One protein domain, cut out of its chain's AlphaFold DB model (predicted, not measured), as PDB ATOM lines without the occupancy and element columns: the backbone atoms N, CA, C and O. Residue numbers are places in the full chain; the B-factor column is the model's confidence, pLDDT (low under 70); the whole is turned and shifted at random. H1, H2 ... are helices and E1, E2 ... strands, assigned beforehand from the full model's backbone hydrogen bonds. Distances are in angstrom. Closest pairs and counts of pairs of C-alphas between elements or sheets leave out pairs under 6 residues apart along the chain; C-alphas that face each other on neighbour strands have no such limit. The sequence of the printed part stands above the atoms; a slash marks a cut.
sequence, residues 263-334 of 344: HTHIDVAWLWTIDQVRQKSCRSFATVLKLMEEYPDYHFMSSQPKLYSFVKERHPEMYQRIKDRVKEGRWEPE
ATOM      1  N   HIS A 263      29.543 -42.261  36.612       95.06
ATOM      2  CA  HIS A 263      29.441 -40.817  36.429       95.06
ATOM      3  C   HIS A 263      30.631 -40.300  35.628       95.06
ATOM      4  O   HIS A 263      31.758 -40.757  35.803       95.06
ATOM      5  N   THR A 264      30.388 -39.307  34.774       91.88
ATOM      6  CA  THR A 264      31.453 -38.526  34.143       91.88
ATOM      7  C   THR A 264      31.224 -37.051  34.440       91.88
ATOM      8  O   THR A 264      30.188 -36.475  34.091       91.88
ATOM      9  N   HIS A 265      32.181 -36.444  35.135       91.94
ATOM     10  CA  HIS A 265      32.195 -35.005  35.350       91.94
ATOM     11  C   HIS A 265      32.960 -34.345  34.205       91.94
ATOM     12  O   HIS A 265      34.102 -34.707  33.934       91.94
ATOM     13  N   ILE A 266      32.324 -33.387  33.533       91.94
ATOM     14  CA  ILE A 266      32.929 -32.632  32.434       91.94
ATOM     15  C   ILE A 266      32.639 -31.153  32.662       91.94
ATOM     16  O   ILE A 266      31.481 -30.727  32.628       91.94
ATOM     17  N   ASP A 267      33.691 -30.367  32.868       90.50
ATOM     18  CA  ASP A 267      33.584 -28.914  32.943       90.50
ATOM     19  C   ASP A 267      33.349 -28.316  31.553       90.50
ATOM     20  O   ASP A 267      34.055 -28.629  30.590       90.50
ATOM     21  N   VAL A 268      32.351 -27.433  31.442       86.56
ATOM     22  CA  VAL A 268      31.985 -26.778  30.172       86.56
ATOM     23  C   VAL A 268      33.115 -25.885  29.646       86.56
ATOM     24  O   VAL A 268      33.321 -25.799  28.437       86.56
ATOM     25  N   ALA A 269      33.864 -25.255  30.547       84.12
ATOM     26  CA  ALA A 269      35.085 -24.524  30.241       84.12
ATOM     27  C   ALA A 269      36.034 -24.639  31.440       84.12
ATOM     28  O   ALA A 269      35.645 -24.321  32.563       84.12
ATOM     29  N   TRP A 270      37.251 -25.122  31.197       80.75
ATOM     30  CA  TRP A 270      38.304 -25.241  32.209       80.75
ATOM     31  C   TRP A 270      39.674 -25.151  31.527       80.75
ATOM     32  O   TRP A 270      40.057 -24.085  31.061       80.75
ATOM     33  N   LEU A 271      40.370 -26.278  31.374       78.94
ATOM     34  CA  LEU A 271      41.639 -26.404  30.650       78.94
ATOM     35  C   LEU A 271      41.444 -26.647  29.144       78.94
ATOM     36  O   LEU A 271      42.310 -27.189  28.463       78.94
ATOM     37  N   TRP A 272      40.265 -26.315  28.622       84.25
ATOM     38  CA  TRP A 272      39.888 -26.513  27.229       84.25
ATOM     39  C   TRP A 272      38.787 -25.539  26.821       84.25
ATOM     40  O   TRP A 272      38.017 -25.047  27.649       84.25
ATOM     41  N   THR A 273      38.695 -25.286  25.517       84.25
ATOM     42  CA  THR A 273      37.688 -24.395  24.931       84.25
ATOM     43  C   THR A 273      36.295 -25.030  24.908       84.25
ATOM     44  O   THR A 273      36.129 -26.249  25.035       84.25
ATOM     45  N   ILE A 274      35.271 -24.206  24.662       86.50
ATOM     46  CA  ILE A 274      33.893 -24.687  24.482       86.50
ATOM     47  C   ILE A 274      33.803 -25.661  23.294       86.50
ATOM     48  O   ILE A 274      33.108 -26.674  23.360       86.50
ATOM     49  N   ASP A 275      34.534 -25.421  22.206       86.75
ATOM     50  CA  ASP A 275      34.508 -26.334  21.059       86.75
ATOM     51  C   ASP A 275      35.084 -27.710  21.384       86.75
ATOM     52  O   ASP A 275      34.578 -28.719  20.874       86.75
ATOM     53  N   GLN A 276      36.074 -27.761  22.278       88.56
ATOM     54  CA  GLN A 276      36.622 -29.010  22.791       88.56
ATOM     55  C   GLN A 276      35.651 -29.726  23.724       88.56
ATOM     56  O   GLN A 276      35.459 -30.933  23.561       88.56
ATOM     57  N   VAL A 277      34.959 -29.024  24.634       92.19
ATOM     58  CA  VAL A 277      33.989 -29.705  25.511       92.19
ATOM     59  C   VAL A 277      32.850 -30.344  24.721       92.19
ATOM     60  O   VAL A 277      32.372 -31.425  25.073       92.19
ATOM     61  N   ARG A 278      32.446 -29.738  23.600       93.00
ATOM     62  CA  ARG A 278      31.443 -30.328  22.703       93.00
ATOM     63  C   ARG A 278      31.903 -31.684  22.167       93.00
ATOM     64  O   ARG A 278      31.091 -32.599  22.070       93.00
ATOM     65  N   GLN A 279      33.192 -31.837  21.845       93.56
ATOM     66  CA  GLN A 279      33.749 -33.116  21.386       93.56
ATOM     67  C   GLN A 279      33.918 -34.102  22.548       93.56
ATOM     68  O   GLN A 279      33.543 -35.265  22.416       93.56
ATOM     69  N   LYS A 280      34.404 -33.629  23.706       94.25
ATOM     70  CA  LYS A 280      34.534 -34.434  24.933       94.25
ATOM     71  C   LYS A 280      33.200 -35.048  25.347       94.25
ATOM     72  O   LYS A 280      33.134 -36.247  25.578       94.25
ATOM     73  N   SER A 281      32.129 -34.253  25.328       95.75
ATOM     74  CA  SER A 281      30.767 -34.713  25.630       95.75
ATOM     75  C   SER A 281      30.355 -35.882  24.732       95.75
ATOM     76  O   SER A 281      29.826 -36.878  25.215       95.75
ATOM     77  N   CYS A 282      30.641 -35.786  23.428       95.94
ATOM     78  CA  CYS A 282      30.322 -36.844  22.470       95.94
ATOM     79  C   CYS A 282      31.152 -38.109  22.731       95.94
ATOM     80  O   CYS A 282      30.581 -39.192  22.798       95.94
ATOM     81  N   ARG A 283      32.469 -37.983  22.948       96.31
ATOM     82  CA  ARG A 283      33.351 -39.123  23.262       96.31
ATOM     83  C   ARG A 283      32.927 -39.850  24.532       96.31
ATOM     84  O   ARG A 283      32.699 -41.055  24.487       96.31
ATOM     85  N   SER A 284      32.750 -39.121  25.632       96.00
ATOM     86  CA  SER A 284      32.362 -39.715  26.912       96.00
ATOM     87  C   SER A 284      31.006 -40.413  26.815       96.00
ATOM     88  O   SER A 284      30.862 -41.539  27.281       96.00
ATOM     89  N   PHE A 285      30.012 -39.795  26.168       97.69
ATOM     90  CA  PHE A 285      28.686 -40.406  26.049       97.69
ATOM     91  C   PHE A 285      28.669 -41.584  25.065       97.69
ATOM     92  O   PHE A 285      27.926 -42.534  25.297       97.69
ATOM     93  N   ALA A 286      29.506 -41.579  24.020       97.62
ATOM     94  CA  ALA A 286      29.704 -42.748  23.162       97.62
ATOM     95  C   ALA A 286      30.234 -43.939  23.969       97.62
ATOM     96  O   ALA A 286      29.668 -45.027  23.887       97.62
ATOM     97  N   THR A 287      31.256 -43.718  24.799       97.19
ATOM     98  CA  THR A 287      31.814 -44.762  25.666       97.19
ATOM     99  C   THR A 287      30.783 -45.287  26.660       97.19
ATOM    100  O   THR A 287      30.638 -46.496  26.797       97.19
ATOM    101  N   VAL A 288      29.993 -44.416  27.296       97.50
ATOM    102  CA  VAL A 288      28.917 -44.853  28.205       97.50
ATOM    103  C   VAL A 288      27.876 -45.706  27.474       97.50
ATOM    104  O   VAL A 288      27.489 -46.754  27.984       97.50
ATOM    105  N   LEU A 289      27.439 -45.299  26.278       97.69
ATOM    106  CA  LEU A 289      26.491 -46.084  25.480       97.69
ATOM    107  C   LEU A 289      27.059 -47.455  25.100       97.69
ATOM    108  O   LEU A 289      26.324 -48.439  25.157       97.69
ATOM    109  N   LYS A 290      28.346 -47.520  24.742       96.44
ATOM    110  CA  LYS A 290      29.036 -48.773  24.429       96.44
ATOM    111  C   LYS A 290      29.129 -49.685  25.655       96.44
ATOM    112  O   LYS A 290      28.748 -50.846  25.573       96.44
ATOM    113  N   LEU A 291      29.509 -49.148  26.813       96.12
ATOM    114  CA  LEU A 291      29.520 -49.898  28.072       96.12
ATOM    115  C   LEU A 291      28.124 -50.408  28.450       96.12
ATOM    116  O   LEU A 291      27.995 -51.513  28.956       96.12
ATOM    117  N   MET A 292      27.055 -49.656  28.173       96.75
ATOM    118  CA  MET A 292      25.688 -50.140  28.407       96.75
ATOM    119  C   MET A 292      25.278 -51.299  27.487       96.75
ATOM    120  O   MET A 292      24.380 -52.064  27.846       96.75
ATOM    121  N   GLU A 293      25.882 -51.415  26.303       94.50
ATOM    122  CA  GLU A 293      25.685 -52.555  25.400       94.50
ATOM    123  C   GLU A 293      26.447 -53.789  25.882       94.50
ATOM    124  O   GLU A 293      25.899 -54.887  25.844       94.50
ATOM    125  N   GLU A 294      27.679 -53.603  26.360       93.12
ATOM    126  CA  GLU A 294      28.542 -54.688  26.844       93.12
ATOM    127  C   GLU A 294      28.138 -55.199  28.237       93.12
ATOM    128  O   GLU A 294      28.232 -56.394  28.508       93.12
ATOM    129  N   TYR A 295      27.643 -54.314  29.108       94.94
ATOM    130  CA  TYR A 295      27.310 -54.609  30.502       94.94
ATOM    131  C   TYR A 295      25.843 -54.249  30.783       94.94
ATOM    132  O   TYR A 295      25.543 -53.082  31.046       94.94
ATOM    133  N   PRO A 296      24.903 -55.215  30.738       94.19
ATOM    134  CA  PRO A 296      23.465 -54.962  30.895       94.19
ATOM    135  C   PRO A 296      23.051 -54.333  32.232       94.19
ATOM    136  O   PRO A 296      22.077 -53.588  32.264       94.19
ATOM    137  N   ASP A 297      23.817 -54.561  33.298       94.75
ATOM    138  CA  ASP A 297      23.536 -54.020  34.638       94.75
ATOM    139  C   ASP A 297      24.213 -52.665  34.892       94.75
ATOM    140  O   ASP A 297      24.145 -52.113  35.986       94.75
ATOM    141  N   TYR A 298      24.908 -52.102  33.897       97.19
ATOM    142  CA  TYR A 298      25.547 -50.800  34.053       97.19
ATOM    143  C   TYR A 298      24.501 -49.677  34.064       97.19
ATOM    144  O   TYR A 298      23.750 -49.516  33.093       97.19
ATOM    145  N   HIS A 299      24.506 -48.893  35.147       97.25
ATOM    146  CA  HIS A 299      23.748 -47.654  35.311       97.25
ATOM    147  C   HIS A 299      24.686 -46.450  35.304       97.25
ATOM    148  O   HIS A 299      25.784 -46.484  35.868       97.25
ATOM    149  N   PHE A 300      24.234 -45.361  34.695       97.94
ATOM    150  CA  PHE A 300      25.008 -44.136  34.567       97.94
ATOM    151  C   PHE A 300      24.155 -42.908  34.849       97.94
ATOM    152  O   PHE A 300      22.999 -42.853  34.436       97.94
ATOM    153  N   MET A 301      24.760 -41.887  35.453       95.50
ATOM    154  CA  MET A 301      24.134 -40.587  35.659       95.50
ATOM    155  C   MET A 301      24.981 -39.434  35.119       95.50
ATOM    156  O   MET A 301      26.210 -39.403  35.246       95.50
ATOM    157  N   SER A 302      24.316 -38.441  34.522       94.75
ATOM    158  CA  SER A 302      24.955 -37.195  34.083       94.75
ATOM    159  C   SER A 302      24.112 -35.977  34.433       94.75
ATOM    160  O   SER A 302      22.910 -35.931  34.170       94.75
ATOM    161  N   SER A 303      24.792 -34.980  35.000       90.06
ATOM    162  CA  SER A 303      24.205 -33.903  35.796       90.06
ATOM    163  C   SER A 303      23.904 -32.605  35.032       90.06
ATOM    164  O   SER A 303      23.316 -31.680  35.587       90.06
ATOM    165  N   GLN A 304      24.364 -32.478  33.781       91.44
ATOM    166  CA  GLN A 304      24.401 -31.196  33.063       91.44
ATOM    167  C   GLN A 304      23.656 -31.264  31.717       91.44
ATOM    168  O   GLN A 304      24.214 -31.773  30.738       91.44
ATOM    169  N   PRO A 305      22.440 -30.688  31.600       93.19
ATOM    170  CA  PRO A 305      21.672 -30.585  30.355       93.19
ATOM    171  C   PRO A 305      22.455 -29.991  29.174       93.19
ATOM    172  O   PRO A 305      22.234 -30.392  28.029       93.19
ATOM    173  N   LYS A 306      23.406 -29.077  29.423       93.88
ATOM    174  CA  LYS A 306      24.230 -28.470  28.366       93.88
ATOM    175  C   LYS A 306      25.049 -29.494  27.574       93.88
ATOM    176  O   LYS A 306      25.158 -29.366  26.357       93.88
ATOM    177  N   LEU A 307      25.570 -30.535  28.226       95.31
ATOM    178  CA  LEU A 307      26.344 -31.581  27.544       95.31
ATOM    179  C   LEU A 307      25.457 -32.368  26.568       95.31
ATOM    180  O   LEU A 307      25.850 -32.631  25.434       95.31
ATOM    181  N   TYR A 308      24.210 -32.650  26.958       96.44
ATOM    182  CA  TYR A 308      23.232 -33.286  26.076       96.44
ATOM    183  C   TYR A 308      22.871 -32.417  24.872       96.44
ATOM    184  O   TYR A 308      22.659 -32.956  23.787       96.44
ATOM    185  N   SER A 309      22.809 -31.087  25.032       95.81
ATOM    186  CA  SER A 309      22.543 -30.190  23.900       95.81
ATOM    187  C   SER A 309      23.642 -30.311  22.844       95.81
ATOM    188  O   SER A 309      23.340 -30.418  21.659       95.81
ATOM    189  N   PHE A 310      24.906 -30.390  23.268       95.44
ATOM    190  CA  PHE A 310      26.035 -30.578  22.362       95.44
ATOM    191  C   PHE A 310      25.984 -31.913  21.623       95.44
ATOM    192  O   PHE A 310      26.204 -31.948  20.411       95.44
ATOM    193  N   VAL A 311      25.648 -32.998  22.327       96.69
ATOM    194  CA  VAL A 311      25.494 -34.317  21.700       96.69
ATOM    195  C   VAL A 311      24.312 -34.328  20.734       96.69
ATOM    196  O   VAL A 311      24.451 -34.834  19.629       96.69
ATOM    197  N   LYS A 312      23.178 -33.711  21.081       97.00
ATOM    198  CA  LYS A 312      22.010 -33.594  20.194       97.00
ATOM    199  C   LYS A 312      22.322 -32.835  18.905       97.00
ATOM    200  O   LYS A 312      21.835 -33.223  17.849       97.00
ATOM    201  N   GLU A 313      23.087 -31.753  18.998       94.75
ATOM    202  CA  GLU A 313      23.469 -30.932  17.845       94.75
ATOM    203  C   GLU A 313      24.420 -31.677  16.901       94.75
ATOM    204  O   GLU A 313      24.260 -31.589  15.688       94.75
ATOM    205  N   ARG A 314      25.400 -32.416  17.442       91.94
ATOM    206  CA  ARG A 314      26.437 -33.081  16.631       91.94
ATOM    207  C   ARG A 314      26.063 -34.493  16.194       91.94
ATOM    208  O   ARG A 314      26.246 -34.846  15.032       91.94
ATOM    209  N   HIS A 315      25.504 -35.277  17.110       95.25
ATOM    210  CA  HIS A 315      25.147 -36.685  16.933       95.25
ATOM    211  C   HIS A 315      23.709 -36.959  17.413       95.25
ATOM    212  O   HIS A 315      23.508 -37.642  18.425       95.25
ATOM    213  N   PRO A 316      22.676 -36.436  16.719       96.31
ATOM    214  CA  PRO A 316      21.271 -36.697  17.041       96.31
ATOM    215  C   PRO A 316      20.927 -38.189  17.163       96.31
ATOM    216  O   PRO A 316      20.084 -38.552  17.981       96.31
ATOM    217  N   GLU A 317      21.597 -39.063  16.411       95.69
ATOM    218  CA  GLU A 317      21.471 -40.519  16.498       95.69
ATOM    219  C   GLU A 317      21.918 -41.070  17.860       95.69
ATOM    220  O   GLU A 317      21.235 -41.905  18.454       95.69
ATOM    221  N   MET A 318      23.026 -40.559  18.405       96.75
ATOM    222  CA  MET A 318      23.478 -40.917  19.748       96.75
ATOM    223  C   MET A 318      22.545 -40.345  20.801       96.75
ATOM    224  O   MET A 318      22.209 -41.028  21.761       96.75
ATOM    225  N   TYR A 319      22.092 -39.103  20.619       97.88
ATOM    226  CA  TYR A 319      21.130 -38.497  21.528       97.88
ATOM    227  C   TYR A 319      19.820 -39.294  21.593       97.88
ATOM    228  O   TYR A 319      19.236 -39.438  22.666       97.88
ATOM    229  N   GLN A 320      19.381 -39.870  20.471       98.19
ATOM    230  CA  GLN A 320      18.233 -40.769  20.463       98.19
ATOM    231  C   GLN A 320      18.517 -42.062  21.245       98.19
ATOM    232  O   GLN A 320      17.712 -42.408  22.105       98.19
ATOM    233  N   ARG A 321      19.688 -42.693  21.063       97.81
ATOM    234  CA  ARG A 321      20.116 -43.844  21.888       97.81
ATOM    235  C   ARG A 321      20.142 -43.504  23.381       97.81
ATOM    236  O   ARG A 321      19.646 -44.287  24.182       97.81
ATOM    237  N   ILE A 322      20.642 -42.324  23.763       98.00
ATOM    238  CA  ILE A 322      20.611 -41.847  25.157       98.00
ATOM    239  C   ILE A 322      19.172 -41.797  25.666       98.00
ATOM    240  O   ILE A 322      18.886 -42.328  26.733       98.00
ATOM    241  N   LYS A 323      18.239 -41.207  24.906       98.25
ATOM    242  CA  LYS A 323      16.824 -41.163  25.303       98.25
ATOM    243  C   LYS A 323      16.222 -42.553  25.490       98.25
ATOM    244  O   LYS A 323      15.367 -42.714  26.355       98.25
ATOM    245  N   ASP A 324      16.632 -43.525  24.687       98.12
ATOM    246  CA  ASP A 324      16.161 -44.900  24.829       98.12
ATOM    247  C   ASP A 324      16.718 -45.530  26.119       98.12
ATOM    248  O   ASP A 324      15.937 -46.045  26.914       98.12
ATOM    249  N   ARG A 325      18.005 -45.320  26.444       98.00
ATOM    250  CA  ARG A 325      18.591 -45.724  27.744       98.00
ATOM    251  C   ARG A 325      17.965 -45.025  28.953       98.00
ATOM    252  O   ARG A 325      17.875 -45.619  30.025       98.00
ATOM    253  N   VAL A 326      17.501 -43.784  28.791       97.69
ATOM    254  CA  VAL A 326      16.741 -43.069  29.831       97.69
ATOM    255  C   VAL A 326      15.386 -43.736  30.064       97.69
ATOM    256  O   VAL A 326      15.005 -43.957  31.208       97.69
ATOM    257  N   LYS A 327      14.662 -44.104  28.999       97.75
ATOM    258  CA  LYS A 327      13.383 -44.831  29.125       97.75
ATOM    259  C   LYS A 327      13.559 -46.212  29.756       97.75
ATOM    260  O   LYS A 327      12.664 -46.664  30.457       97.75
ATOM    261  N   GLU A 328      14.693 -46.862  29.504       97.12
ATOM    262  CA  GLU A 328      15.075 -48.133  30.134       97.12
ATOM    263  C   GLU A 328      15.435 -47.985  31.625       97.12
ATOM    264  O   GLU A 328      15.571 -48.992  32.310       97.12
ATOM    265  N   GLY A 329      15.611 -46.761  32.140       96.56
ATOM    266  CA  GLY A 329      16.035 -46.513  33.525       96.56
ATOM    267  C   GLY A 329      17.524 -46.763  33.782       96.56
ATOM    268  O   GLY A 329      17.955 -46.811  34.929       96.56
ATOM    269  N   ARG A 330      18.328 -46.925  32.726       96.94
ATOM    270  CA  ARG A 330      19.773 -47.196  32.821       96.94
ATOM    271  C   ARG A 330      20.628 -45.942  32.710       96.94
ATOM    272  O   ARG A 330      21.777 -45.925  33.149       96.94
ATOM    273  N   TRP A 331      20.069 -44.891  32.122       97.75
ATOM    274  CA  TRP A 331      20.674 -43.569  32.056       97.75
ATOM    275  C   TRP A 331      19.827 -42.580  32.852       97.75
ATOM    276  O   TRP A 331      18.676 -42.333  32.503       97.75
ATOM    277  N   GLU A 332      20.412 -41.959  33.868       95.94
ATOM    278  CA  GLU A 332      19.747 -41.002  34.747       95.94
ATOM    279  C   GLU A 332      20.219 -39.566  34.451       95.94
ATOM    280  O   GLU A 332      21.361 -39.191  34.746       95.94
ATOM    281  N   PRO A 333      19.371 -38.717  33.842       93.12
ATOM    282  CA  PRO A 333      19.620 -37.285  33.775       93.12
ATOM    283  C   PRO A 333      19.360 -36.669  35.157       93.12
ATOM    284  O   PRO A 333      18.215 -36.579  35.596       93.12
ATOM    285  N   GLU A 334      20.421 -36.250  35.841       86.75
ATOM    286  CA  GLU A 334      20.396 -35.780  37.236       86.75
ATOM    287  C   GLU A 334      20.737 -34.274  37.324       86.75
ATOM    288  O   GLU A 334      21.057 -33.641  36.314       86.75
TER     289      GLU A 334
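This is residues 263 to 334 of the 344 residues of the protein "Glyco_hydro_38N domain-containing protein" of Firmicutes bacterium CAG:137_57_8 (UniProt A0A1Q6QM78). One long helix, H1, runs nearly the length of the domain, and a rough triangle made by H2, H3 and the tiny sheet E1 E2 packs along one side of it. H2 crosses H1, H3 slopes back to the sheet, and residues 263 to 273 fold back into the start of H1. The printed part has 72 residues with three named helices and two named strands, in the order H1, E1, H2, H3, E2; the sheet E1 E2 is parallel and the class is mostly helix. It is compact, with a radius of gyration of the C-alphas of 11.7 A, and elongated, spanning 34 by 21 by 20 A.

H1, residues 274 to 294, begins at C-alpha 274 (33.893, -24.687, 24.482) and is 30.6 A long. E1 is residues 300 to 302, 7.0 A. H2, residues 305 to 314, measures 14.7 A, and H3, residues 316 to 327, 16.6 A. E2, residues 331 to 333, 6.6 A, ends at C-alpha 333 (19.620, -37.285, 33.775).

H1 touches H2 with its residues 278 to 282 alone, about perpendicular at 89 degrees; the closest C-alphas, of Arg 278 and Phe 310, are 5.4 A apart. H1 and H3 only just touch, with 3 pairs of C-alphas within 8 A, the closest being Leu 289 and Ile 322 at 7.3 A. H2 and H3 form a helical hairpin, opposite ways at a steep tilt of 42 degrees; the closest C-alphas, of Lys 312 and Tyr 319, are 5.2 A apart. E1, H2 H3, E2 is a strand-helix-strand unit, two parallel neighbour strands with helices between, and its crossover is right-handed. N 332 and O 300, 2.8 A apart, are within hydrogen-bond range. H1 and E2 are apart. Each O i to N i+4 pair is within hydrogen-bond range in H2 and H3, and 16 of 17 in H1.

The two C-alphas farthest apart, of Leu 271 and Glu 328, are 34.3 A apart. The printed part has no cut, and the four links are tight. Mean pLDDT of the printed part is 94.1, and no printed residue is under 70.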